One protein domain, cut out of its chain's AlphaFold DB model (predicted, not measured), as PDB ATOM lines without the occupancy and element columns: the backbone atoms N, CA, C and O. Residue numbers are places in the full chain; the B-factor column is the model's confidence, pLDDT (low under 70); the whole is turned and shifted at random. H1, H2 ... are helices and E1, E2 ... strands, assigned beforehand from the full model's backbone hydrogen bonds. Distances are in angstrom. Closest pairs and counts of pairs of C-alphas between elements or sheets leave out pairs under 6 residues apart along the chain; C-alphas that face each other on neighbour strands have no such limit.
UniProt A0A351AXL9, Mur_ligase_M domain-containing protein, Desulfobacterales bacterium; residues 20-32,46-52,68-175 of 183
ATOM      1  N   ALA A  20      64.313  91.126  68.600       79.81
ATOM      2  CA  ALA A  20      65.681  90.879  69.038       79.81
ATOM      3  C   ALA A  20      66.676  91.523  68.069       79.81
ATOM      4  O   ALA A  20      67.633  92.169  68.502       79.81
ATOM      5  N   ILE A  21      66.398  91.421  66.770       83.62
ATOM      6  CA  ILE A  21      67.199  92.045  65.718       83.62
ATOM      7  C   ILE A  21      67.156  93.572  65.830       83.62
ATOM      8  O   ILE A  21      68.210  94.207  65.881       83.62
ATOM      9  N   ILE A  22      65.965  94.161  65.965       84.75
ATOM     10  CA  ILE A  22      65.802  95.617  66.113       84.75
ATOM     11  C   ILE A  22      66.540  96.129  67.358       84.75
ATOM     12  O   ILE A  22      67.294  97.101  67.282       84.75
ATOM     13  N   ARG A  23      66.383  95.456  68.507       83.50
ATOM     14  CA  ARG A  23      67.118  95.810  69.736       83.50
ATOM     15  C   ARG A  23      68.626  95.724  69.540       83.50
ATOM     16  O   ARG A  23      69.345  96.600  70.013       83.50
ATOM     17  N   GLY A  24      69.100  94.691  68.850       86.69
ATOM     18  CA  GLY A  24      70.513  94.509  68.545       86.69
ATOM     19  C   GLY A  24      71.081  95.637  67.681       86.69
ATOM     20  O   GLY A  24      72.150  96.164  67.995       86.69
ATOM     21  N   MET A  25      70.347  96.063  66.650       89.38
ATOM     22  CA  MET A  25      70.718  97.213  65.820       89.38
ATOM     23  C   MET A  25      70.783  98.498  66.634       89.38
ATOM     24  O   MET A  25      71.794  99.197  66.591       89.38
ATOM     25  N   ILE A  26      69.740  98.785  67.419       87.88
ATOM     26  CA  ILE A  26      69.702  99.989  68.251       87.88
ATOM     27  C   ILE A  26      70.863  99.973  69.244       87.88
ATOM     28  O   ILE A  26      71.598 100.948  69.326       87.88
ATOM     29  N   ALA A  27      71.105  98.858  69.936       86.81
ATOM     30  CA  ALA A  27      72.242  98.724  70.843       86.81
ATOM     31  C   ALA A  27      73.590  98.945  70.134       86.81
ATOM     32  O   ALA A  27      74.495  99.537  70.714       86.81
ATOM     33  N   SER A  28      73.727  98.503  68.882       88.44
ATOM     34  CA  SER A  28      74.912  98.774  68.061       88.44
ATOM     35  C   SER A  28      75.091 100.268  67.764       88.44
ATOM     36  O   SER A  28      76.203 100.780  67.884       88.44
ATOM     37  N   ILE A  29      74.008 100.987  67.447       88.31
ATOM     38  CA  ILE A  29      74.020 102.444  67.221       88.31
ATOM     39  C   ILE A  29      74.304 103.205  68.523       88.31
ATOM     40  O   ILE A  29      75.122 104.118  68.532       88.31
ATOM     41  N   LEU A  30      73.701 102.795  69.642       85.62
ATOM     42  CA  LEU A  30      73.900 103.429  70.950       85.62
ATOM     43  C   LEU A  30      75.341 103.314  71.473       85.62
ATOM     44  O   LEU A  30      75.732 104.105  72.325       85.62
ATOM     45  N   ARG A  31      76.123 102.348  70.977       86.62
ATOM     46  CA  ARG A  31      77.559 102.208  71.279       86.62
ATOM     47  C   ARG A  31      78.447 103.147  70.461       86.62
ATOM     48  O   ARG A  31      79.645 103.206  70.723       86.62
ATOM     49  N   ILE A  32      77.910 103.820  69.443       84.81
ATOM     50  CA  ILE A  32      78.651 104.851  68.718       84.81
ATOM     51  C   ILE A  32      78.724 106.081  69.619       84.81
ATOM     52  O   ILE A  32      77.692 106.606  70.038       84.81
ATOM     53  N   LEU A  46      65.627 103.309  78.053       52.81
ATOM     54  CA  LEU A  46      64.970 102.983  76.802       52.81
ATOM     55  C   LEU A  46      64.362 101.600  76.971       52.81
ATOM     56  O   LEU A  46      65.002 100.572  76.767       52.81
ATOM     57  N   VAL A  47      63.108 101.582  77.410       50.88
ATOM     58  CA  VAL A  47      62.328 100.354  77.482       50.88
ATOM     59  C   VAL A  47      61.672 100.154  76.126       50.88
ATOM     60  O   VAL A  47      60.718 100.857  75.801       50.88
ATOM     61  N   PHE A  48      62.192  99.196  75.361       56.28
ATOM     62  CA  PHE A  48      61.606  98.736  74.107       56.28
ATOM     63  C   PHE A  48      60.511  97.706  74.377       56.28
ATOM     64  O   PHE A  48      60.813  96.521  74.565       56.28
ATOM     65  N   VAL A  49      59.247  98.140  74.407       52.19
ATOM     66  CA  VAL A  49      58.100  97.222  74.528       52.19
ATOM     67  C   VAL A  49      57.550  96.950  73.140       52.19
ATOM     68  O   VAL A  49      57.051  97.855  72.479       52.19
ATOM     69  N   PHE A  50      57.638  95.701  72.694       54.03
ATOM     70  CA  PHE A  50      57.002  95.308  71.449       54.03
ATOM     71  C   PHE A  50      55.534  95.025  71.725       54.03
ATOM     72  O   PHE A  50      55.202  94.071  72.429       54.03
ATOM     73  N   VAL A  51      54.661  95.888  71.218       52.53
ATOM     74  CA  VAL A  51      53.220  95.725  71.382       52.53
ATOM     75  C   VAL A  51      52.775  94.679  70.371       52.53
ATOM     76  O   VAL A  51      52.809  94.922  69.163       52.53
ATOM     77  N   ARG A  52      52.385  93.502  70.866       44.94
ATOM     78  CA  ARG A  52      51.562  92.570  70.093       44.94
ATOM     79  C   ARG A  52      50.104  93.003  70.245       44.94
ATOM     80  O   ARG A  52      49.706  93.312  71.368       44.94
ATOM     81  N   SER A  68      50.340  92.795  63.926       50.44
ATOM     82  CA  SER A  68      51.080  93.955  63.469       50.44
ATOM     83  C   SER A  68      51.976  94.484  64.594       50.44
ATOM     84  O   SER A  68      51.514  94.891  65.657       50.44
ATOM     85  N   LEU A  69      53.291  94.441  64.371       54.19
ATOM     86  CA  LEU A  69      54.293  94.785  65.380       54.19
ATOM     87  C   LEU A  69      54.397  96.306  65.580       54.19
ATOM     88  O   LEU A  69      54.504  97.058  64.608       54.19
ATOM     89  N   GLY A  70      54.393  96.750  66.837       56.41
ATOM     90  CA  GLY A  70      54.786  98.107  67.228       56.41
ATOM     91  C   GLY A  70      55.948  98.082  68.218       56.41
ATOM     92  O   GLY A  70      56.034  97.164  69.029       56.41
ATOM     93  N   LEU A  71      56.833  99.074  68.162       60.44
ATOM     94  CA  LEU A  71      57.959  99.261  69.072       60.44
ATOM     95  C   LEU A  71      57.721 100.499  69.934       60.44
ATOM     96  O   LEU A  71      57.739 101.619  69.446       60.44
ATOM     97  N   LEU A  72      57.525 100.327  71.232       57.00
ATOM     98  CA  LEU A  72      57.411 101.437  72.169       57.00
ATOM     99  C   LEU A  72      58.789 101.833  72.686       57.00
ATOM    100  O   LEU A  72      59.471 100.998  73.264       57.00
ATOM    101  N   MET A  73      59.143 103.105  72.566       60.88
ATOM    102  CA  MET A  73      60.263 103.741  73.244       60.88
ATOM    103  C   MET A  73      59.750 104.587  74.416       60.88
ATOM    104  O   MET A  73      58.854 105.421  74.255       60.88
ATOM    105  N   LYS A  74      60.341 104.407  75.600       56.06
ATOM    106  CA  LYS A  74      60.141 105.294  76.756       56.06
ATOM    107  C   LYS A  74      61.432 106.049  77.056       56.06
ATOM    108  O   LYS A  74      62.469 105.422  77.243       56.06
ATOM    109  N   ALA A  75      61.361 107.375  77.124       53.34
ATOM    110  CA  ALA A  75      62.472 108.235  77.523       53.34
ATOM    111  C   ALA A  75      61.950 109.300  78.500       53.34
ATOM    112  O   ALA A  75      61.281 110.255  78.106       53.34
ATOM    113  N   GLY A  76      62.208 109.115  79.800       60.88
ATOM    114  CA  GLY A  76      61.622 109.962  80.845       60.88
ATOM    115  C   GLY A  76      60.095 109.819  80.900       60.88
ATOM    116  O   GLY A  76      59.586 108.703  80.990       60.88
ATOM    117  N   ARG A  77      59.364 110.942  80.836       59.09
ATOM    118  CA  ARG A  77      57.888 110.959  80.757       59.09
ATOM    119  C   ARG A  77      57.356 110.768  79.327       59.09
ATOM    120  O   ARG A  77      56.179 110.459  79.160       59.09
ATOM    121  N   SER A  78      58.210 110.900  78.310       62.25
ATOM    122  CA  SER A  78      57.815 110.791  76.904       62.25
ATOM    123  C   SER A  78      57.710 109.332  76.464       62.25
ATOM    124  O   SER A  78      58.607 108.513  76.698       62.25
ATOM    125  N   ARG A  79      56.590 109.008  75.812       72.69
ATOM    126  CA  ARG A  79      56.267 107.678  75.287       72.69
ATOM    127  C   ARG A  79      56.055 107.785  73.781       72.69
ATOM    128  O   ARG A  79      55.053 108.356  73.359       72.69
ATOM    129  N   THR A  80      56.959 107.209  72.998       80.25
ATOM    130  CA  THR A  80      56.860 107.187  71.533       80.25
ATOM    131  C   THR A  80      56.613 105.764  71.059       80.25
ATOM    132  O   THR A  80      57.426 104.883  71.317       80.25
ATOM    133  N   LEU A  81      55.496 105.524  70.383       81.12
ATOM    134  CA  LEU A  81      55.160 104.238  69.784       81.12
ATOM    135  C   LEU A  81      55.503 104.264  68.295       81.12
ATOM    136  O   LEU A  81      54.883 104.999  67.540       81.12
ATOM    137  N   PHE A  82      56.449 103.436  67.875       82.00
ATOM    138  CA  PHE A  82      56.769 103.200  66.475       82.00
ATOM    139  C   PHE A  82      55.868 102.092  65.915       82.00
ATOM    140  O   PHE A  82      55.738 101.037  66.537       82.00
ATOM    141  N   VAL A  83      55.258 102.286  64.748       81.94
ATOM    142  CA  VAL A  83      54.346 101.311  64.119       81.94
ATOM    143  C   VAL A  83      54.686 101.088  62.652       81.94
ATOM    144  O   VAL A  83      55.043 102.027  61.953       81.94
ATOM    145  N   ASN A  84      54.532  99.857  62.166       83.50
ATOM    146  CA  ASN A  84      54.622  99.581  60.732       83.50
ATOM    147  C   ASN A  84      53.313  99.989  60.025       83.50
ATOM    148  O   ASN A  84      52.255  99.423  60.331       83.50
ATOM    149  N   ALA A  85      53.396 100.946  59.098       83.69
ATOM    150  CA  ALA A  85      52.288 101.457  58.289       83.69
ATOM    151  C   ALA A  85      51.806 100.464  57.214       83.69
ATOM    152  O   ALA A  85      50.658 100.534  56.775       83.69
ATOM    153  N   ASP A  86      52.642  99.498  56.837       80.38
ATOM    154  CA  ASP A  86      52.336  98.495  55.808       80.38
ATOM    155  C   ASP A  86      51.678  97.232  56.374       80.38
ATOM    156  O   ASP A  86      51.263  96.336  55.638       80.38
ATOM    157  N   GLY A  87      51.579  97.145  57.702       69.81
ATOM    158  CA  GLY A  87      50.952  96.024  58.387       69.81
ATOM    159  C   GLY A  87      49.418  96.109  58.403       69.81
ATOM    160  O   GLY A  87      48.848  97.202  58.463       69.81
ATOM    161  N   PRO A  88      48.716  94.963  58.457       60.22
ATOM    162  CA  PRO A  88      47.269  94.950  58.640       60.22
ATOM    163  C   PRO A  88      46.862  95.673  59.940       60.22
ATOM    164  O   PRO A  88      47.477  95.502  60.999       60.22
ATOM    165  N   GLY A  89      45.831  96.521  59.854       59.59
ATOM    166  CA  GLY A  89      45.344  97.328  60.981       59.59
ATOM    167  C   GLY A  89      46.263  98.494  61.374       59.59
ATOM    168  O   GLY A  89      46.278  98.896  62.541       59.59
ATOM    169  N   ALA A  90      47.095  99.008  60.461       59.78
ATOM    170  CA  ALA A  90      47.917 100.200  60.698       59.78
ATOM    171  C   ALA A  90      47.068 101.465  60.937       59.78
ATOM    172  O   ALA A  90      47.330 102.215  61.878       59.78
ATOM    173  N   GLN A  91      46.002 101.650  60.153       57.91
ATOM    174  CA  GLN A  91      45.097 102.805  60.246       57.91
ATOM    175  C   GLN A  91      44.437 102.914  61.632       57.91
ATOM    176  O   GLN A  91      44.477 103.969  62.261       57.91
ATOM    177  N   SER A  92      43.938 101.801  62.176       54.00
ATOM    178  CA  SER A  92      43.297 101.759  63.499       54.00
ATOM    179  C   SER A  92      44.252 102.104  64.651       54.00
ATOM    180  O   SER A  92      43.811 102.579  65.692       54.00
ATOM    181  N   ARG A  93      45.568 101.894  64.484       59.53
ATOM    182  CA  ARG A  93      46.590 102.223  65.497       59.53
ATOM    183  C   ARG A  93      47.037 103.678  65.454       59.53
ATOM    184  O   ARG A  93      47.351 104.215  66.510       59.53
ATOM    185  N   ARG A  94      47.027 104.312  64.274       56.66
ATOM    186  CA  ARG A  94      47.179 105.773  64.164       56.66
ATOM    187  C   ARG A  94      45.985 106.505  64.782       56.66
ATOM    188  O   ARG A  94      46.177 107.527  65.422       56.66
ATOM    189  N   ALA A  95      44.781 105.950  64.629       50.03
ATOM    190  CA  ALA A  95      43.537 106.528  65.144       50.03
ATOM    191  C   ALA A  95      43.247 106.215  66.631       50.03
ATOM    192  O   ALA A  95      42.323 106.779  67.213       50.03
ATOM    193  N   GLY A  96      43.995 105.299  67.256       53.19
ATOM    194  CA  GLY A  96      43.764 104.885  68.642       53.19
ATOM    195  C   GLY A  96      44.176 105.948  69.668       53.19
ATOM    196  O   GLY A  96      45.135 106.687  69.460       53.19
ATOM    197  N   ARG A  97      43.494 105.976  70.826       54.75
ATOM    198  CA  ARG A  97      43.806 106.835  71.990       54.75
ATOM    199  C   ARG A  97      45.123 106.423  72.667       54.75
ATOM    200  O   ARG A  97      45.140 105.922  73.790       54.75
ATOM    201  N   TRP A  98      46.246 106.598  71.985       65.75
ATOM    202  CA  TRP A  98      47.565 106.480  72.592       65.75
ATOM    203  C   TRP A  98      47.949 107.829  73.206       65.75
ATOM    204  O   TRP A  98      48.141 108.806  72.495       65.75
ATOM    205  N   GLY A  99      48.079 107.892  74.535       67.81
ATOM    206  CA  GLY A  99      48.449 109.116  75.269       67.81
ATOM    207  C   GLY A  99      49.917 109.548  75.116       67.81
ATOM    208  O   GLY A  99      50.484 110.125  76.038       67.81
ATOM    209  N   GLY A 100      50.566 109.196  74.008       76.00
ATOM    210  CA  GLY A 100      51.946 109.557  73.685       76.00
ATOM    211  C   GLY A 100      52.101 109.838  72.190       76.00
ATOM    212  O   GLY A 100      51.125 109.864  71.449       76.00
ATOM    213  N   ARG A 101      53.335 110.017  71.716       82.19
ATOM    214  CA  ARG A 101      53.599 110.210  70.283       82.19
ATOM    215  C   ARG A 101      53.501 108.869  69.558       82.19
ATOM    216  O   ARG A 101      54.007 107.868  70.067       82.19
ATOM    217  N   VAL A 102      52.892 108.843  68.378       82.19
ATOM    218  CA  VAL A 102      52.983 107.713  67.444       82.19
ATOM    219  C   VAL A 102      53.885 108.143  66.292       82.19
ATOM    220  O   VAL A 102      53.751 109.254  65.794       82.19
ATOM    221  N   VAL A 103      54.832 107.288  65.926       85.94
ATOM    222  CA  VAL A 103      55.714 107.440  64.766       85.94
ATOM    223  C   VAL A 103      55.515 106.209  63.900       85.94
ATOM    224  O   VAL A 103      55.395 105.094  64.399       85.94
ATOM    225  N   SER A 104      55.445 106.380  62.598       86.56
ATOM    226  CA  SER A 104      55.172 105.310  61.657       86.56
ATOM    227  C   SER A 104      56.346 105.089  60.722       86.56
ATOM    228  O   SER A 104      57.043 106.027  60.347       86.56
ATOM    229  N   ILE A 105      56.567 103.829  60.366       88.62
ATOM    230  CA  ILE A 105      57.601 103.409  59.425       88.62
ATOM    231  C   ILE A 105      56.952 102.621  58.287       88.62
ATOM    232  O   ILE A 105      55.994 101.883  58.537       88.62
ATOM    233  N   GLY A 106      57.458 102.753  57.065       87.31
ATOM    234  CA  GLY A 106      56.885 102.080  55.897       87.31
ATOM    235  C   GLY A 106      57.828 102.018  54.699       87.31
ATOM    236  O   GLY A 106      58.826 102.728  54.626       87.31
ATOM    237  N   LEU A 107      57.520 101.123  53.772       86.50
ATOM    238  CA  LEU A 107      58.138 100.958  52.457       86.50
ATOM    239  C   LEU A 107      57.111 101.152  51.328       86.50
ATOM    240  O   LEU A 107      57.510 101.360  50.185       86.50
ATOM    241  N   ILE A 108      55.809 101.011  51.613       84.75
ATOM    242  CA  ILE A 108      54.741 101.035  50.601       84.75
ATOM    243  C   ILE A 108      53.766 102.182  50.865       84.75
ATOM    244  O   ILE A 108      53.520 103.004  49.985       84.75
ATOM    245  N   ASN A 109      53.191 102.219  52.063       83.50
ATOM    246  CA  ASN A 109      52.253 103.242  52.488       83.50
ATOM    247  C   ASN A 109      53.002 104.423  53.103       83.50
ATOM    248  O   ASN A 109      54.040 104.260  53.747       83.50
ATOM    249  N   GLU A 110      52.402 105.604  52.975       85.44
ATOM    250  CA  GLU A 110      52.913 106.835  53.568       85.44
ATOM    251  C   GLU A 110      53.152 106.679  55.078       85.44
ATOM    252  O   GLU A 110      52.269 106.247  55.834       85.44
ATOM    253  N   ALA A 111      54.352 107.044  55.521       88.06
ATOM    254  CA  ALA A 111      54.821 106.915  56.892       88.06
ATOM    255  C   ALA A 111      55.811 108.031  57.246       88.06
ATOM    256  O   ALA A 111      56.446 108.588  56.359       88.06
ATOM    257  N   ASP A 112      55.963 108.318  58.544       91.25
ATOM    258  CA  ASP A 112      56.882 109.360  59.035       91.25
ATOM    259  C   ASP A 112      58.343 109.065  58.665       91.25
ATOM    260  O   ASP A 112      59.121 109.981  58.430       91.25
ATOM    261  N   TYR A 113      58.713 107.783  58.616       93.12
ATOM    262  CA  TYR A 113      59.975 107.321  58.048       93.12
ATOM    263  C   TYR A 113      59.667 106.334  56.935       93.12
ATOM    264  O   TYR A 113      59.085 105.272  57.186       93.12
ATOM    265  N   MET A 114      60.085 106.660  55.716       92.00
ATOM    266  CA  MET A 114      59.835 105.818  54.556       92.00
ATOM    267  C   MET A 114      61.144 105.368  53.919       92.00
ATOM    268  O   MET A 114      62.019 106.190  53.657       92.00
ATOM    269  N   ALA A 115      61.278 104.063  53.678       91.25
ATOM    270  CA  ALA A 115      62.389 103.531  52.900       91.25
ATOM    271  C   ALA A 115      61.986 103.381  51.429       91.25
ATOM    272  O   ALA A 115      60.931 102.823  51.126       91.25
ATOM    273  N   PHE A 116      62.841 103.835  50.519       90.94
ATOM    274  CA  PHE A 116      62.616 103.762  49.075       90.94
ATOM    275  C   PHE A 116      63.893 103.362  48.330       90.94
ATOM    276  O   PHE A 116      64.964 103.243  48.928       90.94
ATOM    277  N   ASN A 117      63.761 103.094  47.023       89.62
ATOM    278  CA  ASN A 117      64.843 102.575  46.173       89.62
ATOM    279  C   ASN A 117      65.569 101.384  46.823       89.62
ATOM    280  O   ASN A 117      66.793 101.321  46.880       89.62
ATOM    281  N   VAL A 118      64.775 100.453  47.357       87.25
ATOM    282  CA  VAL A 118      65.267  99.271  48.061       87.25
ATOM    283  C   VAL A 118      65.821  98.267  47.052       87.25
ATOM    284  O   VAL A 118      65.098  97.794  46.173       87.25
ATOM    285  N   GLY A 119      67.088  97.904  47.207       84.31
ATOM    286  CA  GLY A 119      67.782  96.925  46.376       84.31
ATOM    287  C   GLY A 119      68.920  96.255  47.136       84.31
ATOM    288  O   GLY A 119      69.148  96.525  48.310       84.31
ATOM    289  N   GLY A 120      69.639  95.340  46.497       76.31
ATOM    290  CA  GLY A 120      70.765  94.679  47.145       76.31
ATOM    291  C   GLY A 120      71.453  93.657  46.260       76.31
ATOM    292  O   GLY A 120      70.857  93.123  45.325       76.31
ATOM    293  N   THR A 121      72.711  93.366  46.577       72.94
ATOM    294  CA  THR A 121      73.510  92.333  45.915       72.94
ATOM    295  C   THR A 121      74.074  91.371  46.958       72.94
ATOM    296  O   THR A 121      74.614  91.761  47.997       72.94
ATOM    297  N   GLY A 122      73.918  90.068  46.709       73.94
ATOM    298  CA  GLY A 122      74.399  89.018  47.607       73.94
ATOM    299  C   GLY A 122      73.811  89.114  49.021       73.94
ATOM    300  O   GLY A 122      72.657  88.762  49.252       73.94
ATOM    301  N   ARG A 123      74.629  89.547  49.990       75.00
ATOM    302  CA  ARG A 123      74.270  89.632  51.422       75.00
ATOM    303  C   ARG A 123      74.069  91.068  51.912       75.00
ATOM    304  O   ARG A 123      73.872  91.258  53.111       75.00
ATOM    305  N   THR A 124      74.121  92.042  51.010       81.31
ATOM    306  CA  THR A 124      74.013  93.464  51.331       81.31
ATOM    307  C   THR A 124      72.756  94.037  50.703       81.31
ATOM    308  O   THR A 124      72.511  93.835  49.517       81.31
ATOM    309  N   TRP A 125      71.980  94.765  51.498       86.19
ATOM    310  CA  TRP A 125      70.837  95.541  51.032       86.19
ATOM    311  C   TRP A 125      71.104  97.025  51.212       86.19
ATOM    312  O   TRP A 125      71.637  97.444  52.240       86.19
ATOM    313  N   GLU A 126      70.699  97.791  50.214       89.88
ATOM    314  CA  GLU A 126      70.791  99.234  50.116       89.88
ATOM    315  C   GLU A 126      69.390  99.823  49.985       89.88
ATOM    316  O   GLU A 126      68.519  99.271  49.310       89.88
ATOM    317  N   PHE A 127      69.157 100.929  50.678       92.44
ATOM    318  CA  PHE A 127      67.912 101.677  50.603       92.44
ATOM    319  C   PHE A 127      68.150 103.119  51.038       92.44
ATOM    320  O   PHE A 127      69.130 103.433  51.720       92.44
ATOM    321  N   PHE A 128      67.223 103.987  50.660       94.75
ATOM    322  CA  PHE A 128      67.239 105.404  50.986       94.75
ATOM    323  C   PHE A 128      66.134 105.709  51.987       94.75
ATOM    324  O   PHE A 128      65.084 105.064  51.961       94.75
ATOM    325  N   VAL A 129      66.378 106.671  52.871       95.69
ATOM    326  CA  VAL A 129      65.398 107.191  53.828       95.69
ATOM    327  C   VAL A 129      65.513 108.710  53.833       95.69
ATOM    328  O   VAL A 129      66.618 109.221  54.003       95.69
ATOM    329  N   ASP A 130      64.395 109.423  53.680       92.62
ATOM    330  CA  ASP A 130      64.379 110.868  53.933       92.62
ATOM    331  C   ASP A 130      64.552 111.097  55.437       92.62
ATOM    332  O   ASP A 130      63.737 110.645  56.248       92.62
ATOM    333  N   LEU A 131      65.641 111.766  55.807       92.50
ATOM    334  CA  LEU A 131      65.876 112.258  57.155       92.50
ATOM    335  C   LEU A 131      66.052 113.775  57.094       92.50
ATOM    336  O   LEU A 131      67.069 114.276  56.615       92.50
ATOM    337  N   HIS A 132      65.077 114.507  57.637       90.50
ATOM    338  CA  HIS A 132      65.080 115.976  57.705       90.50
ATOM    339  C   HIS A 132      65.192 116.647  56.322       90.50
ATOM    340  O   HIS A 132      65.900 117.647  56.175       90.50
ATOM    341  N   GLY A 133      64.509 116.101  55.308       89.75
ATOM    342  CA  GLY A 133      64.496 116.635  53.941       89.75
ATOM    343  C   GLY A 133      65.750 116.295  53.136       89.75
ATOM    344  O   GLY A 133      66.080 116.995  52.176       89.75
ATOM    345  N   ARG A 134      66.501 115.275  53.564       92.81
ATOM    346  CA  ARG A 134      67.685 114.768  52.867       92.81
ATOM    347  C   ARG A 134      67.588 113.265  52.694       92.81
ATOM    348  O   ARG A 134      67.401 112.537  53.666       92.81
ATOM    349  N   ASP A 135      67.811 112.819  51.467       94.94
ATOM    350  CA  ASP A 135      67.871 111.403  51.132       94.94
ATOM    351  C   ASP A 135      69.173 110.798  51.662       94.94
ATOM    352  O   ASP A 135      70.261 111.012  51.122       94.94
ATOM    353  N   GLU A 136      69.067 110.030  52.740       97.00
ATOM    354  CA  GLU A 136      70.196 109.357  53.367       97.00
ATOM    355  C   GLU A 136      70.234 107.885  52.949       97.00
ATOM    356  O   GLU A 136      69.274 107.131  53.125       97.00
ATOM    357  N   THR A 137      71.378 107.449  52.427       95.25
ATOM    358  CA  THR A 137      71.599 106.052  52.039       95.25
ATOM    359  C   THR A 137      72.007 105.206  53.243       95.25
ATOM    360  O   THR A 137      72.886 105.589  54.030       95.25
ATOM    361  N   PHE A 138      71.416 104.018  53.361       93.88
ATOM    362  CA  PHE A 138      71.728 103.029  54.388       93.88
ATOM    363  C   PHE A 138      72.016 101.656  53.784       93.88
ATOM    364  O   PHE A 138      71.411 101.244  52.799       93.88
ATOM    365  N   LEU A 139      72.942 100.940  54.427       90.94
ATOM    366  CA  LEU A 139      73.365  99.596  54.049       90.94
ATOM    367  C   LEU A 139      73.178  98.635  55.220       90.94
ATOM    368  O   LEU A 139      73.565  98.944  56.354       90.94
ATOM    369  N   ILE A 140      72.652  97.448  54.939       86.81
ATOM    370  CA  ILE A 140      72.537  96.356  55.906       86.81
ATOM    371  C   ILE A 140      73.152  95.071  55.355       86.81
ATOM    372  O   ILE A 140      72.871  94.657  54.238       86.81
ATOM    373  N   ASN A 141      74.001  94.428  56.160       75.25
ATOM    374  CA  ASN A 141      74.829  93.288  55.743       75.25
ATOM    375  C   ASN A 141      74.226  91.936  56.160       75.25
ATOM    376  O   ASN A 141      74.910  91.101  56.760       75.25
ATOM    377  N   PHE A 142      72.929  91.738  55.940       71.62
ATOM    378  CA  PHE A 142      72.259  90.478  56.257       71.62
ATOM    379  C   PHE A 142      71.084  90.221  55.312       71.62
ATOM    380  O   PHE A 142      70.431  91.138  54.821       71.62
ATOM    381  N   THR A 143      70.844  88.942  55.033       64.75
ATOM    382  CA  THR A 143      69.917  88.466  54.003       64.75
ATOM    383  C   THR A 143      68.463  88.486  54.482       64.75
ATOM    384  O   THR A 143      68.175  88.038  55.593       64.75
ATOM    385  N   GLY A 144      67.554  88.965  53.626       61.75
ATOM    386  CA  GLY A 144      66.098  88.923  53.814       61.75
ATOM    387  C   GLY A 144      65.429  90.281  53.578       61.75
ATOM    388  O   GLY A 144      65.853  91.287  54.126       61.75
ATOM    389  N   ASP A 145      64.341  90.307  52.816       60.12
ATOM    390  CA  ASP A 145      63.510  91.490  52.517       60.12
ATOM    391  C   ASP A 145      62.973  92.214  53.772       60.12
ATOM    392  O   ASP A 145      62.915  93.443  53.838       60.12
ATOM    393  N   ARG A 146      62.646  91.457  54.825       72.19
ATOM    394  CA  ARG A 146      62.162  91.969  56.128       72.19
ATOM    395  C   ARG A 146      63.154  92.866  56.858       72.19
ATOM    396  O   ARG A 146      62.785  93.619  57.759       72.19
ATOM    397  N   GLN A 147      64.421  92.754  56.502       79.50
ATOM    398  CA  GLN A 147      65.509  93.380  57.226       79.50
ATOM    399  C   GLN A 147      65.531  94.897  57.050       79.50
ATOM    400  O   GLN A 147      65.967  95.603  57.959       79.50
ATOM    401  N   VAL A 148      64.950  95.395  55.957       86.62
ATOM    402  CA  VAL A 148      64.761  96.829  55.727       86.62
ATOM    403  C   VAL A 148      63.766  97.417  56.730       86.62
ATOM    404  O   VAL A 148      64.061  98.450  57.315       86.62
ATOM    405  N   TYR A 149      62.659  96.732  57.056       86.25
ATOM    406  CA  TYR A 149      61.750  97.183  58.123       86.25
ATOM    407  C   TYR A 149      62.446  97.223  59.488       86.25
ATOM    408  O   TYR A 149      62.306  98.200  60.223       86.25
ATOM    409  N   ASN A 150      63.209  96.180  59.834       87.75
ATOM    410  CA  ASN A 150      63.960  96.135  61.093       87.75
ATOM    411  C   ASN A 150      64.960  97.296  61.193       87.75
ATOM    412  O   ASN A 150      65.040  97.968  62.224       87.75
ATOM    413  N   ALA A 151      65.693  97.544  60.108       91.31
ATOM    414  CA  ALA A 151      66.631  98.649  60.016       91.31
ATOM    415  C   ALA A 151      65.917  99.996  60.120       91.31
ATOM    416  O   ALA A 151      66.354 100.845  60.888       91.31
ATOM    417  N   LEU A 152      64.783 100.165  59.440       91.94
ATOM    418  CA  LEU A 152      63.996 101.393  59.470       91.94
ATOM    419  C   LEU A 152      63.455 101.700  60.875       91.94
ATOM    420  O   LEU A 152      63.514 102.846  61.310       91.94
ATOM    421  N   PHE A 153      63.034 100.684  61.640       89.50
ATOM    422  CA  PHE A 153      62.717 100.855  63.064       89.50
ATOM    423  C   PHE A 153      63.922 101.360  63.869       89.50
ATOM    424  O   PHE A 153      63.780 102.268  64.688       89.50
ATOM    425  N   ALA A 154      65.102 100.773  63.661       91.44
ATOM    426  CA  ALA A 154      66.311 101.177  64.373       91.44
ATOM    427  C   ALA A 154      66.770 102.594  63.989       91.44
ATOM    428  O   ALA A 154      67.162 103.358  64.872       91.44
ATOM    429  N   ILE A 155      66.674 102.950  62.704       94.00
ATOM    430  CA  ILE A 155      66.960 104.286  62.165       94.00
ATOM    431  C   ILE A 155      66.018 105.308  62.797       94.00
ATOM    432  O   ILE A 155      66.497 106.264  63.398       94.00
ATOM    433  N   ALA A 156      64.704 105.071  62.753       92.31
ATOM    434  CA  ALA A 156      63.706 105.987  63.301       92.31
ATOM    435  C   ALA A 156      63.907 106.227  64.807       92.31
ATOM    436  O   ALA A 156      63.815 107.356  65.286       92.31
ATOM    437  N   VAL A 157      64.239 105.181  65.572       89.75
ATOM    438  CA  VAL A 157      64.586 105.329  66.995       89.75
ATOM    439  C   VAL A 157      65.861 106.151  67.174       89.75
ATOM    440  O   VAL A 157      65.887 107.056  68.005       89.75
ATOM    441  N   ALA A 158      66.929 105.835  66.445       90.56
ATOM    442  CA  ALA A 158      68.211 106.513  66.608       90.56
ATOM    443  C   ALA A 158      68.146 107.993  66.203       90.56
ATOM    444  O   ALA A 158      68.682 108.842  66.919       90.56
ATOM    445  N   ASP A 159      67.436 108.304  65.123       92.56
ATOM    446  CA  ASP A 159      67.184 109.669  64.673       92.56
ATOM    447  C   ASP A 159      66.409 110.476  65.733       92.56
ATOM    448  O   ASP A 159      66.871 111.529  66.167       92.56
ATOM    449  N   GLN A 160      65.325 109.921  66.300       88.19
ATOM    450  CA  GLN A 160      64.586 110.555  67.410       88.19
ATOM    451  C   GLN A 160      65.435 110.762  68.676       88.19
ATOM    452  O   GLN A 160      65.127 111.616  69.510       88.19
ATOM    453  N   LEU A 161      66.502 109.980  68.852       85.38
ATOM    454  CA  LEU A 161      67.448 110.150  69.953       85.38
ATOM    455  C   LEU A 161      68.548 111.179  69.642       85.38
ATOM    456  O   LEU A 161      69.338 111.485  70.546       85.38
ATOM    457  N   GLY A 162      68.611 111.706  68.417       88.81
ATOM    458  CA  GLY A 162      69.575 112.707  67.967       88.81
ATOM    459  C   GLY A 162      70.908 112.131  67.491       88.81
ATOM    460  O   GLY A 162      71.935 112.786  67.649       88.81
ATOM    461  N   PHE A 163      70.931 110.892  66.988       90.00
ATOM    462  CA  PHE A 163      72.101 110.384  66.265       90.00
ATOM    463  C   PHE A 163      72.117 110.930  64.839       90.00
ATOM    464  O   PHE A 163      71.081 110.995  64.187       90.00
ATOM    465  N   THR A 164      73.300 111.272  64.334       93.88
ATOM    466  CA  THR A 164      73.449 111.709  62.943       93.88
ATOM    467  C   THR A 164      73.325 110.522  61.979       93.88
ATOM    468  O   THR A 164      73.664 109.392  62.354       93.88
ATOM    469  N   PRO A 165      72.944 110.747  60.706       95.06
ATOM    470  CA  PRO A 165      72.888 109.684  59.700       95.06
ATOM    471  C   PRO A 165      74.196 108.883  59.582       95.06
ATOM    472  O   PRO A 165      74.180 107.657  59.467       95.06
ATOM    473  N   GLY A 166      75.351 109.549  59.719       95.06
ATOM    474  CA  GLY A 166      76.666 108.899  59.737       95.06
ATOM    475  C   GLY A 166      76.867 107.934  60.912       95.06
ATOM    476  O   GLY A 166      77.358 106.819  60.717       95.06
ATOM    477  N   GLN A 167      76.442 108.312  62.121       93.44
ATOM    478  CA  GLN A 167      76.512 107.432  63.294       93.44
ATOM    479  C   GLN A 167      75.561 106.242  63.162       93.44
ATOM    480  O   GLN A 167      75.925 105.113  63.501       93.44
ATOM    481  N   ILE A 168      74.360 106.476  62.628       94.94
ATOM    482  CA  ILE A 168      73.377 105.421  62.371       94.94
ATOM    483  C   ILE A 168      73.951 104.411  61.368       94.94
ATOM    484  O   ILE A 168      73.987 103.214  61.667       94.94
ATOM    485  N   ARG A 169      74.506 104.878  60.238       94.94
ATOM    486  CA  ARG A 169      75.222 104.034  59.261       94.94
ATOM    487  C   ARG A 169      76.315 103.197  59.925       94.94
ATOM    488  O   ARG A 169      76.400 101.989  59.702       94.94
ATOM    489  N   GLN A 170      77.145 103.817  60.763       92.94
ATOM    490  CA  GLN A 170      78.230 103.128  61.461       92.94
ATOM    491  C   GLN A 170      77.710 102.038  62.411       92.94
ATOM    492  O   GLN A 170      78.259 100.932  62.434       92.94
ATOM    493  N   GLY A 171      76.650 102.326  63.167       91.81
ATOM    494  CA  GLY A 171      76.004 101.372  64.065       91.81
ATOM    495  C   GLY A 171      75.398 100.183  63.321       91.81
ATOM    496  O   GLY A 171      75.658  99.033  63.692       91.81
ATOM    497  N   LEU A 172      74.666 100.434  62.234       91.62
ATOM    498  CA  LEU A 172      74.093  99.384  61.386       91.62
ATOM    499  C   LEU A 172      75.180  98.505  60.752       91.62
ATOM    500  O   LEU A 172      75.067  97.280  60.779       91.62
ATOM    501  N   ARG A 173      76.286  99.094  60.275       90.25
ATOM    502  CA  ARG A 173      77.409  98.345  59.677       90.25
ATOM    503  C   ARG A 173      78.102  97.403  60.669       90.25
ATOM    504  O   ARG A 173      78.574  96.326  60.280       90.25
ATOM    505  N   ARG A 174      78.185  97.813  61.939       89.12
ATOM    506  CA  ARG A 174      78.778  97.036  63.045       89.12
ATOM    507  C   ARG A 174      77.854  95.949  63.580       89.12
ATOM    508  O   ARG A 174      78.345  94.990  64.171       89.12
ATOM    509  N   PHE A 175      76.546  96.084  63.381       87.88
ATOM    510  CA  PHE A 175      75.602  95.085  63.846       87.88
ATOM    511  C   PHE A 175      75.866  93.734  63.162       87.88
ATOM    512  O   PHE A 175      76.159  93.640  61.963       87.88
TER     513      PHE A 175
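Overview. This is residues 20 to 32, 46 to 52 and 68 to 175 of the 183 residues of the protein "Mur_ligase_M domain-containing protein" of Desulfobacterales bacterium (UniProt A0A351AXL9). A strongly twisted sheet of seven strands, curled like part of a barrel, wraps round helix H3, which sits in the middle of the domain. H1 and H4 pack on H3 and on each other at crossed angles, H4 also covering the edge strand E7, while little H2 only grazes the sheet near E3 and E4. The printed part has 128 residues, with four named helices and seven named strands in the order H1 E1 E2 E3 H2 E4 E5 E6 E7 H3 H4. The mixed sheet runs E1 E2 E3 E4 E5 E6 E7, parallel from E3 to E4 and from E4 to E5 and otherwise antiparallel. The class is mixed, helices and strands, and the whole is compact, with a radius of gyration of the C-alphas of 13.9 A and spans of 42 by 30 by 29 A.

Arrangement. H1, residues 20 to 30, is not on the sheet. E1, residues 49 to 51, is antiparallel to E2, residues 70 to 75, with N 49 and O 72 at 3.1 A. E2 forms a hairpin with E3, residues 78 to 84 (N 73 and O 80, 2.8 A). E3, H2 (residues 90 to 94) and E4 (residues 101 to 106) make a strand-helix-strand unit, two parallel neighbour strands with a helix between, its crossover right-handed; N 103 and O 81 are 2.8 A apart. E4 is parallel to E5, residues 113 to 121, with N 115 and O 106 at 2.9 A; E5 bends by 57 degrees at residue 117. E5, E6 (residues 124 to 130) and E7 (residues 135 to 140) form a meander, each strand the antiparallel neighbour of the one before, with N 119 and O 126 at 2.9 A and N 138 and O 127 at 2.9 A. H3, residues 147 to 160, is on one face of the sheet, giving two layers, helix over sheet; the closest C-alphas of H3 and E4 are those of Leu 152 and Ile 105, 6.7 A. H1 and H3 touch, closest at the C-alphas of Ile 26 and Ala 154, 5.3 A, at a steep tilt of 39 degrees, the same way. H4, residues 165 to 174, lies over E7 at a height over the sheet of 8.1 A, on a local plane fitted to just 6 C-alphas. H1 and H4 touch, closest at the C-alphas of Ile 29 and Gly 171, 3.9 A. In H1, H2, H3 and H4 every O i to N i+4 pair is within hydrogen-bond range.

Along the chain. H1 begins at C-alpha 20 (65.681, 90.879, 69.038). The longer elements are E5, 23.6 A, E6, 20.1 A, and H3, 20.0 A. H4 ends at C-alpha 174 (78.778, 97.036, 63.045).

Size, cuts and confidence. The C-alphas of Arg 77 and Gly 122, the two farthest apart, are 43.0 A apart. Residues 33 to 45 and 53 to 67 are not printed, with gaps of 16.0 A and 6.8 A between the C-alphas across the cuts. Of the links printed whole, none is long. Mean pLDDT of the printed part is 79.3; residues 46 to 52, 68 to 78, 87 to 99 and 143 to 145 are under 70.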